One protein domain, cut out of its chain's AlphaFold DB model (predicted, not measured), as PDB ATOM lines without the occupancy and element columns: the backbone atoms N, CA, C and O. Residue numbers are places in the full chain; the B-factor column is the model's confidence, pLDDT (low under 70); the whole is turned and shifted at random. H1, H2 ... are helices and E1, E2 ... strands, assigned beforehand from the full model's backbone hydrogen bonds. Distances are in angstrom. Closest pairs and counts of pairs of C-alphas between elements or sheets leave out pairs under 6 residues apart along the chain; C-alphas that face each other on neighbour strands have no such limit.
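This is residues 28 to 156 of the 157 residues of an uncharacterized protein of Roseomonas nepalensis (UniProt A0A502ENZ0). A small three-stranded sheet, E1, E3 and E2, and four short helices make a compact head; one long helix, H5, packs on H3 with its residues 117 to 124, and beyond the head residues 133 to 156, of which 133 to 154 belong to H5, stick out as a long arm. H4 sits between the sheet and H5. The printed part has 129 residues, with named elements in the order H1 E1 H2 E2 E3 H3 H4 H5, mostly helix; the sheet, E1 E3 E2, is antiparallel. The whole is loose, with a radius of gyration of the C-alphas of 18.3 A, and spans 67 by 35 by 26 A.

Find C-alpha 61 at (11.999, 41.155, -31.287), where E3 begins, running 12.8 A to residue 65. E1 is residues 35 to 37 and E2 residues 56 to 58. Look for H1 at residues 28 to 32, H2 at 44 to 49, H3 at 76 to 82 and H4 at 91 to 99. From C-alpha 117 at (-11.461, 58.432, -26.711), H5 runs 55.7 A to C-alpha 154 at (-10.635, 4.537, -12.812).

Inner strand E3 is antiparallel to E1 (N 36 and O 64, 2.8 A) and forms a hairpin with E2 (N 56 and O 63, 2.8 A), both pairs within hydrogen-bond range. E1, H2 and E2 make a split strand-helix-strand unit, E3 lying between its two strands, with a right-handed crossover. H2 is not on the sheet, but only just, with 4 pairs of C-alphas within 10 A. H1 only grazes the sheet with residues 29 to 30. H4 only grazes it too; the closest C-alphas of H4 and E2, Ala 91 and Val 56, are 5.6 A apart. H4 and H5 are near each other, with 14 pairs of C-alphas within 10 A. H3 touches H5 at residues 117 to 124 alone, the closest C-alphas being Val 81 and Val 121, 5.0 A, at a shallow tilt of 23 degrees, the same way. Every O i to N i+4 pair is within hydrogen-bond range in H1, H2 and H5, against 2 of 3 in H3 and 4 of 5 in H4.

The C-alphas farthest apart, Asp 71 and Leu 156, are 66.9 A apart. The printed part has no cut; the link from H4 to H5 is long. Look for pLDDT under 70 at residues 145, 147 and 149 to 156.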
ATOM      1  N   LEU A  28       1.300  36.215 -38.654       82.62
ATOM      2  CA  LEU A  28       0.214  36.680 -39.518       82.62
ATOM      3  C   LEU A  28      -0.189  38.118 -39.192       82.62
ATOM      4  O   LEU A  28      -0.330  38.919 -40.117       82.62
ATOM      5  N   PHE A  29      -0.310  38.462 -37.910       87.44
ATOM      6  CA  PHE A  29      -0.594  39.827 -37.476       87.44
ATOM      7  C   PHE A  29       0.465  40.804 -37.999       87.44
ATOM      8  O   PHE A  29       0.122  41.781 -38.662       87.44
ATOM      9  N   LEU A  30       1.752  40.507 -37.785       87.12
ATOM     10  CA  LEU A  30       2.863  41.361 -38.229       87.12
ATOM     11  C   LEU A  30       2.919  41.525 -39.757       87.12
ATOM     12  O   LEU A  30       3.402  42.535 -40.258       87.12
ATOM     13  N   ARG A  31       2.424  40.542 -40.516       86.38
ATOM     14  CA  ARG A  31       2.346  40.611 -41.984       86.38
ATOM     15  C   ARG A  31       1.170  41.438 -42.486       86.38
ATOM     16  O   ARG A  31       1.253  42.000 -43.575       86.38
ATOM     17  N   GLN A  32       0.062  41.440 -41.752       86.44
ATOM     18  CA  GLN A  32      -1.180  42.103 -42.155       86.44
ATOM     19  C   GLN A  32      -1.257  43.549 -41.668       86.44
ATOM     20  O   GLN A  32      -1.960  44.362 -42.270       86.44
ATOM     21  N   HIS A  33      -0.532  43.877 -40.601       87.56
ATOM     22  CA  HIS A  33      -0.570  45.186 -39.973       87.56
ATOM     23  C   HIS A  33       0.822  45.816 -39.962       87.56
ATOM     24  O   HIS A  33       1.770  45.178 -39.509       87.56
ATOM     25  N   PRO A  34       0.966  47.071 -40.426       90.25
ATOM     26  CA  PRO A  34       2.237  47.775 -40.339       90.25
ATOM     27  C   PRO A  34       2.721  47.870 -38.887       90.25
ATOM     28  O   PRO A  34       1.968  48.282 -37.999       90.25
ATOM     29  N   THR A  35       3.983  47.524 -38.654       91.31
ATOM     30  CA  THR A  35       4.647  47.616 -37.351       91.31
ATOM     31  C   THR A  35       6.000  48.306 -37.474       91.31
ATOM     32  O   THR A  35       6.593  48.372 -38.551       91.31
ATOM     33  N   VAL A  36       6.477  48.850 -36.358       91.88
ATOM     34  CA  VAL A  36       7.774  49.517 -36.234       91.88
ATOM     35  C   VAL A  36       8.581  48.812 -35.151       91.88
ATOM     36  O   VAL A  36       8.023  48.415 -34.132       91.88
ATOM     37  N   LEU A  37       9.888  48.644 -35.343       92.56
ATOM     38  CA  LEU A  37      10.750  48.097 -34.293       92.56
ATOM     39  C   LEU A  37      10.861  49.106 -33.154       92.56
ATOM     40  O   LEU A  37      11.223  50.257 -33.408       92.56
ATOM     41  N   ILE A  38      10.637  48.682 -31.909       91.12
ATOM     42  CA  ILE A  38      10.731  49.607 -30.766       91.12
ATOM     43  C   ILE A  38      12.117  50.260 -30.674       91.12
ATOM     44  O   ILE A  38      12.224  51.443 -30.374       91.12
ATOM     45  N   GLY A  39      13.173  49.517 -31.030       88.88
ATOM     46  CA  GLY A  39      14.553  50.008 -31.055       88.88
ATOM     47  C   GLY A  39      14.852  51.036 -32.152       88.88
ATOM     48  O   GLY A  39      15.908  51.656 -32.114       88.88
ATOM     49  N   SER A  40      13.949  51.223 -33.119       90.12
ATOM     50  CA  SER A  40      14.053  52.283 -34.135       90.12
ATOM     51  C   SER A  40      13.316  53.571 -33.760       90.12
ATOM     52  O   SER A  40      13.409  54.553 -34.491       90.12
ATOM     53  N   LEU A  41      12.574  53.573 -32.646       89.00
ATOM     54  CA  LEU A  41      11.858  54.744 -32.152       89.00
ATOM     55  C   LEU A  41      12.731  55.500 -31.150       89.00
ATOM     56  O   LEU A  41      13.130  54.945 -30.122       89.00
ATOM     57  N   ASP A  42      12.960  56.785 -31.406       89.88
ATOM     58  CA  ASP A  42      13.633  57.666 -30.453       89.88
ATOM     59  C   ASP A  42      12.805  57.761 -29.161       89.88
ATOM     60  O   ASP A  42      11.732  58.358 -29.134       89.88
ATOM     61  N   GLY A  43      13.294  57.144 -28.081       90.12
ATOM     62  CA  GLY A  43      12.576  57.076 -26.803       90.12
ATOM     63  C   GLY A  43      11.522  55.965 -26.704       90.12
ATOM     64  O   GLY A  43      10.787  55.934 -25.721       90.12
ATOM     65  N   GLY A  44      11.467  55.021 -27.653       90.75
ATOM     66  CA  GLY A  44      10.448  53.961 -27.683       90.75
ATOM     67  C   GLY A  44      10.363  53.120 -26.404       90.75
ATOM     68  O   GLY A  44       9.267  52.859 -25.915       90.75
ATOM     69  N   ALA A  45      11.506  52.755 -25.814       90.69
ATOM     70  CA  ALA A  45      11.535  52.037 -24.536       90.69
ATOM     71  C   ALA A  45      10.890  52.847 -23.394       90.69
ATOM     72  O   ALA A  45      10.105  52.300 -22.630       90.69
ATOM     73  N   CYS A  46      11.151  54.157 -23.336       93.75
ATOM     74  CA  CYS A  46      10.557  55.057 -22.345       93.75
ATOM     75  C   CYS A  46       9.034  55.124 -22.511       93.75
ATOM     76  O   CYS A  46       8.303  54.963 -21.542       93.75
ATOM     77  N   TRP A  47       8.544  55.274 -23.747       94.38
ATOM     78  CA  TRP A  47       7.105  55.305 -24.029       94.38
ATOM     79  C   TRP A  47       6.394  54.003 -23.664       94.38
ATOM     80  O   TRP A  47       5.266  54.040 -23.178       94.38
ATOM     81  N   ARG A  48       7.031  52.848 -23.882       93.44
ATOM     82  CA  ARG A  48       6.467  51.556 -23.469       93.44
ATOM     83  C   ARG A  48       6.391  51.464 -21.948       93.44
ATOM     84  O   ARG A  48       5.357  51.078 -21.413       93.44
ATOM     85  N   ASP A  49       7.462  51.842 -21.259       92.25
ATOM     86  CA  ASP A  49       7.540  51.757 -19.800       92.25
ATOM     87  C   ASP A  49       6.576  52.756 -19.117       92.25
ATOM     88  O   ASP A  49       6.027  52.469 -18.055       92.25
ATOM     89  N   GLU A  50       6.300  53.900 -19.754       92.56
ATOM     90  CA  GLU A  50       5.295  54.887 -19.328       92.56
ATOM     91  C   GLU A  50       3.848  54.509 -19.708       92.56
ATOM     92  O   GLU A  50       2.897  55.143 -19.236       92.56
ATOM     93  N   GLY A  51       3.671  53.467 -20.527       92.06
ATOM     94  CA  GLY A  51       2.372  52.989 -20.999       92.06
ATOM     95  C   GLY A  51       1.747  53.842 -22.105       92.06
ATOM     96  O   GLY A  51       0.538  53.771 -22.315       92.06
ATOM     97  N   ASP A  52       2.536  54.655 -22.806       93.88
ATOM     98  CA  ASP A  52       2.076  55.451 -23.950       93.88
ATOM     99  C   ASP A  52       1.961  54.620 -25.235       93.88
ATOM    100  O   ASP A  52       1.207  54.980 -26.142       93.88
ATOM    101  N   ILE A  53       2.687  53.502 -25.306       94.38
ATOM    102  CA  ILE A  53       2.594  52.507 -26.376       94.38
ATOM    103  C   ILE A  53       2.565  51.097 -25.794       94.38
ATOM    104  O   ILE A  53       3.082  50.837 -24.710       94.38
ATOM    105  N   ASP A  54       2.020  50.171 -26.570       93.44
ATOM    106  CA  ASP A  54       2.090  48.741 -26.326       93.44
ATOM    107  C   ASP A  54       3.009  48.082 -27.354       93.44
ATOM    108  O   ASP A  54       2.876  48.312 -28.563       93.44
ATOM    109  N   ALA A  55       3.931  47.255 -26.872       93.44
ATOM    110  CA  ALA A  55       4.857  46.503 -27.705       93.44
ATOM    111  C   ALA A  55       4.497  45.019 -27.666       93.44
ATOM    112  O   ALA A  55       4.267  44.446 -26.603       93.44
ATOM    113  N   VAL A  56       4.467  44.390 -28.837       92.62
ATOM    114  CA  VAL A  56       4.278  42.950 -28.977       92.62
ATOM    115  C   VAL A  56       5.615  42.287 -29.278       92.62
ATOM    116  O   VAL A  56       6.324  42.679 -30.203       92.62
ATOM    117  N   GLU A  57       5.966  41.276 -28.489       91.88
ATOM    118  CA  GLU A  57       7.175  40.484 -28.705       91.88
ATOM    119  C   GLU A  57       6.874  39.299 -29.632       91.88
ATOM    120  O   GLU A  57       5.907  38.556 -29.427       91.88
ATOM    121  N   HIS A  58       7.718  39.112 -30.645       90.00
ATOM    122  CA  HIS A  58       7.726  37.930 -31.500       90.00
ATOM    123  C   HIS A  58       9.162  37.545 -31.861       90.00
ATOM    124  O   HIS A  58       9.913  38.383 -32.358       90.00
ATOM    125  N   GLU A  59       9.537  36.281 -31.629       87.94
ATOM    126  CA  GLU A  59      10.877  35.746 -31.930       87.94
ATOM    127  C   GLU A  59      12.019  36.587 -31.311       87.94
ATOM    128  O   GLU A  59      13.055  36.816 -31.933       87.94
ATOM    129  N   GLY A  60      11.817  37.091 -30.085       89.50
ATOM    130  CA  GLY A  60      12.798  37.914 -29.363       89.50
ATOM    131  C   GLY A  60      12.937  39.352 -29.874       89.50
ATOM    132  O   GLY A  60      13.867  40.056 -29.482       89.50
ATOM    133  N   VAL A  61      12.033  39.793 -30.751       90.56
ATOM    134  CA  VAL A  61      11.999  41.155 -31.287       90.56
ATOM    135  C   VAL A  61      10.705  41.842 -30.863       90.56
ATOM    136  O   VAL A  61       9.616  41.288 -30.999       90.56
ATOM    137  N   GLU A  62      10.828  43.068 -30.359       93.31
ATOM    138  CA  GLU A  62       9.699  43.898 -29.942       93.31
ATOM    139  C   GLU A  62       9.226  44.817 -31.075       93.31
ATOM    140  O   GLU A  62       9.978  45.645 -31.612       93.31
ATOM    141  N   TYR A  63       7.943  44.702 -31.399       93.19
ATOM    142  CA  TYR A  63       7.271  45.464 -32.440       93.19
ATOM    143  C   TYR A  63       6.192  46.358 -31.839       93.19
ATOM    144  O   TYR A  63       5.411  45.941 -30.990       93.19
ATOM    145  N   VAL A  64       6.091  47.577 -32.347       93.00
ATOM    146  CA  VAL A  64       5.035  48.531 -32.025       93.00
ATOM    147  C   VAL A  64       4.089  48.600 -33.223       93.00
ATOM    148  O   VAL A  64       4.511  49.009 -34.309       93.00
ATOM    149  N   PRO A  65       2.819  48.190 -33.082       93.81
ATOM    150  CA  PRO A  65       1.816  48.419 -34.112       93.81
ATOM    151  C   PRO A  65       1.747  49.894 -34.533       93.81
ATOM    152  O   PRO A  65       1.512  50.776 -33.708       93.81
ATOM    153  N   ALA A  66       1.928  50.176 -35.825       92.56
ATOM    154  CA  ALA A  66       2.148  51.539 -36.319       92.56
ATOM    155  C   ALA A  66       0.936  52.466 -36.127       92.56
ATOM    156  O   ALA A  66       1.095  53.681 -36.086       92.56
ATOM    157  N   PHE A  67      -0.273  51.913 -35.971       91.50
ATOM    158  CA  PHE A  67      -1.477  52.700 -35.690       91.50
ATOM    159  C   PHE A  67      -1.410  53.452 -34.355       91.50
ATOM    160  O   PHE A  67      -2.133  54.430 -34.186       91.50
ATOM    161  N   GLN A  68      -0.555  53.013 -33.424       93.56
ATOM    162  CA  GLN A  68      -0.340  53.687 -32.142       93.56
ATOM    163  C   GLN A  68       0.443  54.991 -32.296       93.56
ATOM    164  O   GLN A  68       0.497  55.788 -31.363       93.56
ATOM    165  N   LEU A  69       1.051  55.205 -33.465       93.00
ATOM    166  CA  LEU A  69       1.874  56.360 -33.761       93.00
ATOM    167  C   LEU A  69       1.145  57.317 -34.715       93.00
ATOM    168  O   LEU A  69       0.458  56.914 -35.662       93.00
ATOM    169  N   ARG A  70       1.335  58.613 -34.481       91.19
ATOM    170  CA  ARG A  70       0.990  59.707 -35.393       91.19
ATOM    171  C   ARG A  70       2.207  60.600 -35.529       91.19
ATOM    172  O   ARG A  70       2.780  61.005 -34.523       91.19
ATOM    173  N   ASP A  71       2.646  60.827 -36.763       87.81
ATOM    174  CA  ASP A  71       3.837  61.632 -37.064       87.81
ATOM    175  C   ASP A  71       5.080  61.217 -36.247       87.81
ATOM    176  O   ASP A  71       5.867  62.045 -35.793       87.81
ATOM    177  N   GLY A  72       5.236  59.905 -36.019       85.56
ATOM    178  CA  GLY A  72       6.352  59.326 -35.264       85.56
ATOM    179  C   GLY A  72       6.251  59.437 -33.738       85.56
ATOM    180  O   GLY A  72       7.204  59.079 -33.053       85.56
ATOM    181  N   ARG A  73       5.124  59.906 -33.187       90.25
ATOM    182  CA  ARG A  73       4.891  60.032 -31.737       90.25
ATOM    183  C   ARG A  73       3.703  59.185 -31.270       90.25
ATOM    184  O   ARG A  73       2.781  58.982 -32.062       90.25
ATOM    185  N   PRO A  74       3.682  58.721 -30.007       93.69
ATOM    186  CA  PRO A  74       2.539  58.007 -29.446       93.69
ATOM    187  C   PRO A  74       1.258  58.837 -29.515       93.69
ATOM    188  O   PRO A  74       1.244  60.024 -29.184       93.69
ATOM    189  N   HIS A  75       0.167  58.206 -29.935       93.88
ATOM    190  CA  HIS A  75      -1.149  58.823 -29.931       93.88
ATOM    191  C   HIS A  75      -1.688  58.873 -28.487       93.88
ATOM    192  O   HIS A  75      -1.770  57.828 -27.842       93.88
ATOM    193  N   PRO A  76      -2.133  60.035 -27.969       90.31
ATOM    194  CA  PRO A  76      -2.486  60.197 -26.549       90.31
ATOM    195  C   PRO A  76      -3.609  59.258 -26.075       90.31
ATOM    196  O   PRO A  76      -3.597  58.786 -24.940       90.31
ATOM    197  N   THR A  77      -4.559  58.934 -26.957       94.31
ATOM    198  CA  THR A  77      -5.623  57.944 -26.707       94.31
ATOM    199  C   THR A  77      -5.101  56.563 -26.317       94.31
ATOM    200  O   THR A  77      -5.749  55.882 -25.526       94.31
ATOM    201  N   ILE A  78      -3.946  56.139 -26.838       94.94
ATOM    202  CA  ILE A  78      -3.412  54.794 -26.593       94.94
ATOM    203  C   ILE A  78      -3.161  54.597 -25.107       94.94
ATOM    204  O   ILE A  78      -3.684  53.648 -24.534       94.94
ATOM    205  N   ARG A  79      -2.496  55.553 -24.455       95.12
ATOM    206  CA  ARG A  79      -2.270  55.528 -23.007       95.12
ATOM    207  C   ARG A  79      -3.567  55.363 -22.215       95.12
ATOM    208  O   ARG A  79      -3.646  54.543 -21.302       95.12
ATOM    209  N   ALA A  80      -4.598  56.134 -22.568       95.00
ATOM    210  CA  ALA A  80      -5.888  56.089 -21.881       95.00
ATOM    211  C   ALA A  80      -6.573  54.722 -22.033       95.00
ATOM    212  O   ALA A  80      -7.145  54.203 -21.075       95.00
ATOM    213  N   VAL A  81      -6.481  54.127 -23.222       95.69
ATOM    214  CA  VAL A  81      -7.033  52.802 -23.519       95.69
ATOM    215  C   VAL A  81      -6.238  51.699 -22.819       95.69
ATOM    216  O   VAL A  81      -6.838  50.820 -22.204       95.69
ATOM    217  N   LEU A  82      -4.904  51.767 -22.831       94.62
ATOM    218  CA  LEU A  82      -4.038  50.807 -22.142       94.62
ATOM    219  C   LEU A  82      -4.277  50.803 -20.632       94.62
ATOM    220  O   LEU A  82      -4.414  49.735 -20.042       94.62
ATOM    221  N   ALA A  83      -4.439  51.981 -20.027       94.50
ATOM    222  CA  ALA A  83      -4.793  52.118 -18.616       94.50
ATOM    223  C   ALA A  83      -6.206  51.607 -18.278       94.50
ATOM    224  O   ALA A  83      -6.520  51.375 -17.110       94.50
ATOM    225  N   ALA A  84      -7.081  51.468 -19.275       95.12
ATOM    226  CA  ALA A  84      -8.440  50.980 -19.092       95.12
ATOM    227  C   ALA A  84      -8.547  49.451 -19.178       95.12
ATOM    228  O   ALA A  84      -9.542  48.892 -18.706       95.12
ATOM    229  N   PHE A  85      -7.555  48.776 -19.762       94.44
ATOM    230  CA  PHE A  85      -7.548  47.322 -19.824       94.44
ATOM    231  C   PHE A  85      -7.271  46.689 -18.458       94.44
ATOM    232  O   PHE A  85      -6.484  47.216 -17.670       94.44
ATOM    233  N   PRO A  86      -7.864  45.516 -18.183       92.94
ATOM    234  CA  PRO A  86      -7.464  44.718 -17.036       92.94
ATOM    235  C   PRO A  86      -5.993  44.264 -17.150       92.94
ATOM    236  O   PRO A  86      -5.533  43.957 -18.258       92.94
ATOM    237  N   PRO A  87      -5.255  44.174 -16.030       89.81
ATOM    238  CA  PRO A  87      -3.827  43.840 -16.029       89.81
ATOM    239  C   PRO A  87      -3.520  42.412 -16.510       89.81
ATOM    240  O   PRO A  87      -2.379  42.111 -16.846       89.81
ATOM    241  N   GLU A  88      -4.512  41.521 -16.553       91.19
ATOM    242  CA  GLU A  88      -4.353  40.134 -16.995       91.19
ATOM    243  C   GLU A  88      -4.321  39.978 -18.525       91.19
ATOM    244  O   GLU A  88      -4.049  38.881 -19.029       91.19
ATOM    245  N   LEU A  89      -4.624  41.042 -19.278       91.44
ATOM    246  CA  LEU A  89      -4.501  41.027 -20.733       91.44
ATOM    247  C   LEU A  89      -3.029  41.073 -21.136       91.44
ATOM    248  O   LEU A  89      -2.250  41.905 -20.672       91.44
ATOM    249  N   THR A  90      -2.665  40.206 -22.074       91.62
ATOM    250  CA  THR A  90      -1.343  40.238 -22.703       91.62
ATOM    251  C   THR A  90      -1.274  41.348 -23.755       91.62
ATOM    252  O   THR A  90      -2.305  41.806 -24.253       91.62
ATOM    253  N   ALA A  91      -0.063  41.759 -24.147       91.50
ATOM    254  CA  ALA A  91       0.123  42.708 -25.251       91.50
ATOM    255  C   ALA A  91      -0.503  42.201 -26.561       91.50
ATOM    256  O   ALA A  91      -1.119  42.961 -27.305       91.50
ATOM    257  N   TRP A  92      -0.438  40.888 -26.807       90.62
ATOM    258  CA  TRP A  92      -1.101  40.270 -27.952       90.62
ATOM    259  C   TRP A  92      -2.626  40.378 -27.874       90.62
ATOM    260  O   TRP A  92      -3.240  40.745 -28.871       90.62
ATOM    261  N   ASP A  93      -3.244  40.138 -26.711       91.81
ATOM    262  CA  ASP A  93      -4.699  40.301 -26.549       91.81
ATOM    263  C   ASP A  93      -5.143  41.726 -26.901       91.81
ATOM    264  O   ASP A  93      -6.111  41.919 -27.641       91.81
ATOM    265  N   ARG A  94      -4.402  42.728 -26.411       94.12
ATOM    266  CA  ARG A  94      -4.681  44.141 -26.688       94.12
ATOM    267  C   ARG A  94      -4.471  44.478 -28.162       94.12
ATOM    268  O   ARG A  94      -5.344  45.087 -28.776       94.12
ATOM    269  N   ALA A  95      -3.359  44.045 -28.756       92.88
ATOM    270  CA  ALA A  95      -3.066  44.278 -30.168       92.88
ATOM    271  C   ALA A  95      -4.129  43.663 -31.093       92.88
ATOM    272  O   ALA A  95      -4.578  44.327 -32.030       92.88
ATOM    273  N   TYR A  96      -4.583  42.437 -30.808       90.81
ATOM    274  CA  TYR A  96      -5.665  41.799 -31.561       90.81
ATOM    275  C   TYR A  96      -6.990  42.532 -31.409       90.81
ATOM    276  O   TYR A  96      -7.700  42.715 -32.399       90.81
ATOM    277  N   TRP A  97      -7.318  42.979 -30.198       93.62
ATOM    278  CA  TRP A  97      -8.518  43.773 -29.967       93.62
ATOM    279  C   TRP A  97      -8.523  45.047 -30.823       93.62
ATOM    280  O   TRP A  97      -9.517  45.329 -31.490       93.62
ATOM    281  N   PHE A  98      -7.390  45.755 -30.918       93.75
ATOM    282  CA  PHE A  98      -7.300  46.994 -31.700       93.75
ATOM    283  C   PHE A  98      -7.635  46.832 -33.186       93.75
ATOM    284  O   PHE A  98      -8.108  47.781 -33.814       93.75
ATOM    285  N   VAL A  99      -7.376  45.655 -33.754       90.94
ATOM    286  CA  VAL A  99      -7.604  45.360 -35.177       90.94
ATOM    287  C   VAL A  99      -8.882  44.558 -35.428       90.94
ATOM    288  O   VAL A  99      -9.215  44.294 -36.585       90.94
ATOM    289  N   SER A 100      -9.605  44.194 -34.368       87.56
ATOM    290  CA  SER A 100     -10.860  43.444 -34.432       87.56
ATOM    291  C   SER A 100     -12.066  44.376 -34.529       87.56
ATOM    292  O   SER A 100     -12.011  45.538 -34.138       87.56
ATOM    293  N   SER A 101     -13.173  43.870 -35.071       88.69
ATOM    294  CA  SER A 101     -14.438  44.608 -35.098       88.69
ATOM    295  C   SER A 101     -15.042  44.681 -33.702       88.69
ATOM    296  O   SER A 101     -15.381  43.647 -33.129       88.69
ATOM    297  N   GLU A 102     -15.247  45.898 -33.199       89.75
ATOM    298  CA  GLU A 102     -15.796  46.120 -31.863       89.75
ATOM    299  C   GLU A 102     -17.270  46.543 -31.916       89.75
ATOM    300  O   GLU A 102     -17.594  47.616 -32.444       89.75
ATOM    301  N   PRO A 103     -18.193  45.748 -31.339       85.50
ATOM    302  CA  PRO A 103     -19.615  46.087 -31.301       85.50
ATOM    303  C   PRO A 103     -19.893  47.436 -30.628       85.50
ATOM    304  O   PRO A 103     -20.738  48.193 -31.105       85.50
ATOM    305  N   GLY A 104     -19.139  47.770 -29.572       83.19
ATOM    306  CA  GLY A 104     -19.253  49.041 -28.847       83.19
ATOM    307  C   GLY A 104     -18.898  50.277 -29.678       83.19
ATOM    308  O   GLY A 104     -19.302  51.381 -29.332       83.19
ATOM    309  N   LEU A 105     -18.205  50.098 -30.808       88.25
ATOM    310  CA  LEU A 105     -17.809  51.165 -31.733       88.25
ATOM    311  C   LEU A 105     -18.615  51.145 -33.042       88.25
ATOM    312  O   LEU A 105     -18.191  51.726 -34.048       88.25
ATOM    313  N   GLY A 106     -19.763  50.457 -33.050       86.19
ATOM    314  CA  GLY A 106     -20.594  50.277 -34.241       86.19
ATOM    315  C   GLY A 106     -19.988  49.308 -35.260       86.19
ATOM    316  O   GLY A 106     -20.220  49.455 -36.455       86.19
ATOM    317  N   GLY A 107     -19.168  48.352 -34.808       87.31
ATOM    318  CA  GLY A 107     -18.493  47.365 -35.660       87.31
ATOM    319  C   GLY A 107     -17.187  47.853 -36.294       87.31
ATOM    320  O   GLY A 107     -16.527  47.084 -36.997       87.31
ATOM    321  N   ARG A 108     -16.793  49.108 -36.039       90.81
ATOM    322  CA  ARG A 108     -15.497  49.662 -36.458       90.81
ATOM    323  C   ARG A 108     -14.350  49.025 -35.679       90.81
ATOM    324  O   ARG A 108     -14.547  48.519 -34.572       90.81
ATOM    325  N   ARG A 109     -13.145  49.084 -36.248       92.69
ATOM    326  CA  ARG A 109     -11.931  48.668 -35.542       92.69
ATOM    327  C   ARG A 109     -11.477  49.778 -34.595       92.69
ATOM    328  O   ARG A 109     -11.452  50.938 -35.014       92.69
ATOM    329  N   PRO A 110     -11.068  49.467 -33.357       94.62
ATOM    330  CA  PRO A 110     -10.565  50.475 -32.426       94.62
ATOM    331  C   PRO A 110      -9.406  51.312 -32.983       94.62
ATOM    332  O   PRO A 110      -9.358  52.517 -32.751       94.62
ATOM    333  N   CYS A 111      -8.509  50.717 -33.778       92.38
ATOM    334  CA  CYS A 111      -7.397  51.436 -34.411       92.38
ATOM    335  C   CYS A 111      -7.835  52.500 -35.439       92.38
ATOM    336  O   CYS A 111      -7.053  53.393 -35.769       92.38
ATOM    337  N   GLU A 112      -9.076  52.432 -35.927       91.88
ATOM    338  CA  GLU A 112      -9.683  53.402 -36.848       91.88
ATOM    339  C   GLU A 112     -10.515  54.465 -36.119       91.88
ATOM    340  O   GLU A 112     -10.946  55.435 -36.735       91.88
ATOM    341  N   ALA A 113     -10.754  54.291 -34.817       92.38
ATOM    342  CA  ALA A 113     -11.641  55.134 -34.021       92.38
ATOM    343  C   ALA A 113     -10.896  55.994 -32.986       92.38
ATOM    344  O   ALA A 113     -11.542  56.507 -32.083       92.38
ATOM    345  N   LEU A 114      -9.566  56.150 -33.097       92.00
ATOM    346  CA  LEU A 114      -8.689  56.760 -32.072       92.00
ATOM    347  C   LEU A 114      -9.071  58.183 -31.624       92.00
ATOM    348  O   LEU A 114      -8.634  58.614 -30.553       92.00
ATOM    349  N   ASP A 115      -9.892  58.881 -32.406       90.44
ATOM    350  CA  ASP A 115     -10.414  60.212 -32.088       90.44
ATOM    351  C   ASP A 115     -11.587  60.179 -31.082       90.44
ATOM    352  O   ASP A 115     -11.860  61.176 -30.418       90.44
ATOM    353  N   ASP A 116     -12.264  59.036 -30.924       92.62
ATOM    354  CA  ASP A 116     -13.391  58.839 -30.001       92.62
ATOM    355  C   ASP A 116     -12.925  58.163 -28.701       92.62
ATOM    356  O   ASP A 116     -13.175  56.985 -28.435       92.62
ATOM    357  N   VAL A 117     -12.164  58.924 -27.909       93.19
ATOM    358  CA  VAL A 117     -11.461  58.432 -26.711       93.19
ATOM    359  C   VAL A 117     -12.410  57.800 -25.697       93.19
ATOM    360  O   VAL A 117     -12.099  56.752 -25.131       93.19
ATOM    361  N   GLU A 118     -13.561  58.427 -25.454       93.38
ATOM    362  CA  GLU A 118     -14.517  57.960 -24.451       93.38
ATOM    363  C   GLU A 118     -15.127  56.613 -24.855       93.38
ATOM    364  O   GLU A 118     -15.112  55.670 -24.056       93.38
ATOM    365  N   ALA A 119     -15.584  56.487 -26.107       92.81
ATOM    366  CA  ALA A 119     -16.134  55.233 -26.608       92.81
ATOM    367  C   ALA A 119     -15.075  54.119 -26.631       92.81
ATOM    368  O   ALA A 119     -15.359  52.984 -26.242       92.81
ATOM    369  N   LEU A 120     -13.837  54.442 -27.018       94.69
ATOM    370  CA  LEU A 120     -12.707  53.509 -27.002       94.69
ATOM    371  C   LEU A 120     -12.405  52.976 -25.604       94.69
ATOM    372  O   LEU A 120     -12.287  51.766 -25.423       94.69
ATOM    373  N   VAL A 121     -12.301  53.862 -24.613       95.38
ATOM    374  CA  VAL A 121     -12.022  53.487 -23.220       95.38
ATOM    375  C   VAL A 121     -13.153  52.633 -22.646       95.38
ATOM    376  O   VAL A 121     -12.890  51.640 -21.962       95.38
ATOM    377  N   ALA A 122     -14.411  52.977 -22.933       94.12
ATOM    378  CA  ALA A 122     -15.558  52.177 -22.515       94.12
ATOM    379  C   ALA A 122     -15.541  50.777 -23.156       94.12
ATOM    380  O   ALA A 122     -15.692  49.776 -22.450       94.12
ATOM    381  N   SER A 123     -15.288  50.699 -24.468       93.50
ATOM    382  CA  SER A 123     -15.207  49.428 -25.200       93.50
ATOM    383  C   SER A 123     -14.047  48.565 -24.699       93.50
ATOM    384  O   SER A 123     -14.225  47.366 -24.502       93.50
ATOM    385  N   ALA A 124     -12.887  49.161 -24.406       94.44
ATOM    386  CA  ALA A 124     -11.709  48.453 -23.906       94.44
ATOM    387  C   ALA A 124     -11.960  47.764 -22.555       94.44
ATOM    388  O   ALA A 124     -11.600  46.599 -22.375       94.44
ATOM    389  N   ARG A 125     -12.634  48.448 -21.619       94.12
ATOM    390  CA  ARG A 125     -13.009  47.866 -20.316       94.12
ATOM    391  C   ARG A 125     -13.925  46.662 -20.483       94.12
ATOM    392  O   ARG A 125     -13.680  45.612 -19.888       94.12
ATOM    393  N   GLN A 126     -14.966  46.821 -21.297       92.50
ATOM    394  CA  GLN A 126     -15.960  45.778 -21.523       92.50
ATOM    395  C   GLN A 126     -15.337  44.564 -22.221       92.50
ATOM    396  O   GLN A 126     -15.429  43.441 -21.723       92.50
ATOM    397  N   ALA A 127     -14.640  44.789 -23.335       91.25
ATOM    398  CA  ALA A 127     -14.007  43.727 -24.101       91.25
ATOM    399  C   ALA A 127     -12.918  43.009 -23.295       91.25
ATOM    400  O   ALA A 127     -12.846  41.781 -23.318       91.25
ATOM    401  N   GLY A 128     -12.111  43.744 -22.522       89.38
ATOM    402  CA  GLY A 128     -11.090  43.152 -21.660       89.38
ATOM    403  C   GLY A 128     -11.678  42.194 -20.623       89.38
ATOM    404  O   GLY A 128     -11.210  41.060 -20.491       89.38
ATOM    405  N   ALA A 129     -12.753  42.603 -19.943       90.44
ATOM    406  CA  ALA A 129     -13.457  41.740 -18.997       90.44
ATOM    407  C   ALA A 129     -14.025  40.480 -19.677       90.44
ATOM    408  O   ALA A 129     -13.927  39.374 -19.136       90.44
ATOM    409  N   GLU A 130     -14.570  40.615 -20.888       89.50
ATOM    410  CA  GLU A 130     -15.096  39.485 -21.656       89.50
ATOM    411  C   GLU A 130     -14.011  38.506 -22.118       89.50
ATOM    412  O   GLU A 130     -14.216  37.291 -22.047       89.50
ATOM    413  N   ILE A 131     -12.859  39.003 -22.576       89.06
ATOM    414  CA  ILE A 131     -11.715  38.174 -22.985       89.06
ATOM    415  C   ILE A 131     -11.247  37.317 -21.804       89.06
ATOM    416  O   ILE A 131     -11.092  36.098 -21.935       89.06
ATOM    417  N   ILE A 132     -11.101  37.931 -20.628       88.94
ATOM    418  CA  ILE A 132     -10.733  37.238 -19.388       88.94
ATOM    419  C   ILE A 132     -11.787  36.192 -19.019       88.94
ATOM    420  O   ILE A 132     -11.449  35.029 -18.782       88.94
ATOM    421  N   ALA A 133     -13.067  36.566 -19.018       85.81
ATOM    422  CA  ALA A 133     -14.156  35.657 -18.673       85.81
ATOM    423  C   ALA A 133     -14.195  34.430 -19.598       85.81
ATOM    424  O   ALA A 133     -14.299  33.297 -19.120       85.81
ATOM    425  N   LYS A 134     -14.036  34.631 -20.915       84.62
ATOM    426  CA  LYS A 134     -13.963  33.547 -21.908       84.62
ATOM    427  C   LYS A 134     -12.760  32.639 -21.658       84.62
ATOM    428  O   LYS A 134     -12.909  31.418 -21.676       84.62
ATOM    429  N   ARG A 135     -11.587  33.200 -21.349       81.38
ATOM    430  CA  ARG A 135     -10.383  32.420 -21.019       81.38
ATOM    431  C   ARG A 135     -10.591  31.554 -19.774       81.38
ATOM    432  O   ARG A 135     -10.281  30.360 -19.800       81.38
ATOM    433  N   HIS A 136     -11.165  32.116 -18.710       83.50
ATOM    434  CA  HIS A 136     -11.507  31.352 -17.509       83.50
ATOM    435  C   HIS A 136     -12.539  30.265 -17.799       83.50
ATOM    436  O   HIS A 136     -12.371  29.135 -17.345       83.50
ATOM    437  N   GLN A 137     -13.579  30.569 -18.578       76.50
ATOM    438  CA  GLN A 137     -14.586  29.588 -18.972       76.50
ATOM    439  C   GLN A 137     -13.960  28.396 -19.697       76.50
ATOM    440  O   GLN A 137     -14.232  27.254 -19.327       76.50
ATOM    441  N   THR A 138     -13.111  28.654 -20.690       79.25
ATOM    442  CA  THR A 138     -12.433  27.608 -21.461       79.25
ATOM    443  C   THR A 138     -11.571  26.745 -20.553       79.25
ATOM    444  O   THR A 138     -11.727  25.527 -20.555       79.25
ATOM    445  N   LYS A 139     -10.746  27.355 -19.692       78.25
ATOM    446  CA  LYS A 139      -9.918  26.612 -18.734       78.25
ATOM    447  C   LYS A 139     -10.758  25.694 -17.838       78.25
ATOM    448  O   LYS A 139     -10.465  24.508 -17.745       78.25
ATOM    449  N   ARG A 140     -11.857  26.207 -17.267       76.81
ATOM    450  CA  ARG A 140     -12.787  25.398 -16.459       76.81
ATOM    451  C   ARG A 140     -13.382  24.233 -17.249       76.81
ATOM    452  O   ARG A 140     -13.467  23.130 -16.721       76.81
ATOM    453  N   ASN A 141     -13.791  24.462 -18.498       78.94
ATOM    454  CA  ASN A 141     -14.344  23.404 -19.348       78.94
ATOM    455  C   ASN A 141     -13.312  22.296 -19.593       78.94
ATOM    456  O   ASN A 141     -13.641  21.118 -19.462       78.94
ATOM    457  N   LEU A 142     -12.061  22.662 -19.896       74.12
ATOM    458  CA  LEU A 142     -10.974  21.695 -20.059       74.12
ATOM    459  C   LEU A 142     -10.709  20.901 -18.773       74.12
ATOM    460  O   LEU A 142     -10.583  19.678 -18.832       74.12
ATOM    461  N   ASP A 143     -10.679  21.564 -17.615       75.94
ATOM    462  CA  ASP A 143     -10.443  20.908 -16.323       75.94
ATOM    463  C   ASP A 143     -11.539  19.879 -15.995       75.94
ATOM    464  O   ASP A 143     -11.239  18.758 -15.565       75.94
ATOM    465  N   LEU A 144     -12.804  20.223 -16.266       73.38
ATOM    466  CA  LEU A 144     -13.948  19.320 -16.101       73.38
ATOM    467  C   LEU A 144     -13.853  18.105 -17.035       73.38
ATOM    468  O   LEU A 144     -14.057  16.974 -16.586       73.38
ATOM    469  N   HIS A 145     -13.489  18.303 -18.308       64.56
ATOM    470  CA  HIS A 145     -13.284  17.196 -19.251       64.56
ATOM    471  C   HIS A 145     -12.133  16.277 -18.824       64.56
ATOM    472  O   HIS A 145     -12.275  15.051 -18.856       64.56
ATOM    473  N   ALA A 146     -11.018  16.841 -18.356       72.19
ATOM    474  CA  ALA A 146      -9.891  16.063 -17.850       72.19
ATOM    475  C   ALA A 146     -10.270  15.254 -16.598       72.19
ATOM    476  O   ALA A 146      -9.859  14.102 -16.443       72.19
ATOM    477  N   GLN A 147     -11.076  15.827 -15.700       68.75
ATOM    478  CA  GLN A 147     -11.563  15.135 -14.508       68.75
ATOM    479  C   GLN A 147     -12.537  14.000 -14.851       68.75
ATOM    480  O   GLN A 147     -12.383  12.901 -14.319       68.75
ATOM    481  N   ALA A 148     -13.468  14.220 -15.780       70.25
ATOM    482  CA  ALA A 148     -14.389  13.187 -16.256       70.25
ATOM    483  C   ALA A 148     -13.653  12.016 -16.937       70.25
ATOM    484  O   ALA A 148     -13.964  10.853 -16.681       70.25
ATOM    485  N   GLY A 149     -12.616  12.304 -17.735       67.38
ATOM    486  CA  GLY A 149     -11.768  11.276 -18.346       67.38
ATOM    487  C   GLY A 149     -10.988  10.442 -17.322       67.38
ATOM    488  O   GLY A 149     -10.872   9.225 -17.473       67.38
ATOM    489  N   ARG A 150     -10.499  11.071 -16.241       63.12
ATOM    490  CA  ARG A 150      -9.829  10.370 -15.130       63.12
ATOM    491  C   ARG A 150     -10.779   9.442 -14.372       63.12
ATOM    492  O   ARG A 150     -10.395   8.315 -14.075       63.12
ATOM    493  N   LEU A 151     -12.006   9.891 -14.100       63.84
ATOM    494  CA  LEU A 151     -13.018   9.083 -13.411       63.84
ATOM    495  C   LEU A 151     -13.441   7.870 -14.253       63.84
ATOM    496  O   LEU A 151     -13.445   6.757 -13.739       63.84
ATOM    497  N   ASN A 152     -13.675   8.046 -15.558       54.53
ATOM    498  CA  ASN A 152     -14.016   6.927 -16.445       54.53
ATOM    499  C   ASN A 152     -12.901   5.875 -16.550       54.53
ATOM    500  O   ASN A 152     -13.192   4.685 -16.628       54.53
ATOM    501  N   ARG A 153     -11.624   6.283 -16.532       54.53
ATOM    502  CA  ARG A 153     -10.493   5.341 -16.581       54.53
ATOM    503  C   ARG A 153     -10.309   4.579 -15.259       54.53
ATOM    504  O   ARG A 153      -9.868   3.437 -15.294       54.53
ATOM    505  N   ALA A 154     -10.674   5.181 -14.126       56.19
ATOM    506  CA  ALA A 154     -10.635   4.537 -12.812       56.19
ATOM    507  C   ALA A 154     -11.798   3.553 -12.574       56.19
ATOM    508  O   ALA A 154     -11.652   2.640 -11.774       56.19
ATOM    509  N   SER A 155     -12.935   3.712 -13.260       52.12
ATOM    510  CA  SER A 155     -14.088   2.794 -13.166       52.12
ATOM    511  C   SER A 155     -14.017   1.581 -14.108       52.12
ATOM    512  O   SER A 155     -14.918   0.749 -14.096       52.12
ATOM    513  N   LEU A 156     -12.974   1.494 -14.939       52.50
ATOM    514  CA  LEU A 156     -12.709   0.387 -15.871       52.50
ATOM    515  C   LEU A 156     -11.576  -0.547 -15.389       52.50
ATOM    516  O   LEU A 156     -11.152  -1.420 -16.147       52.50
TER     517      LEU A 156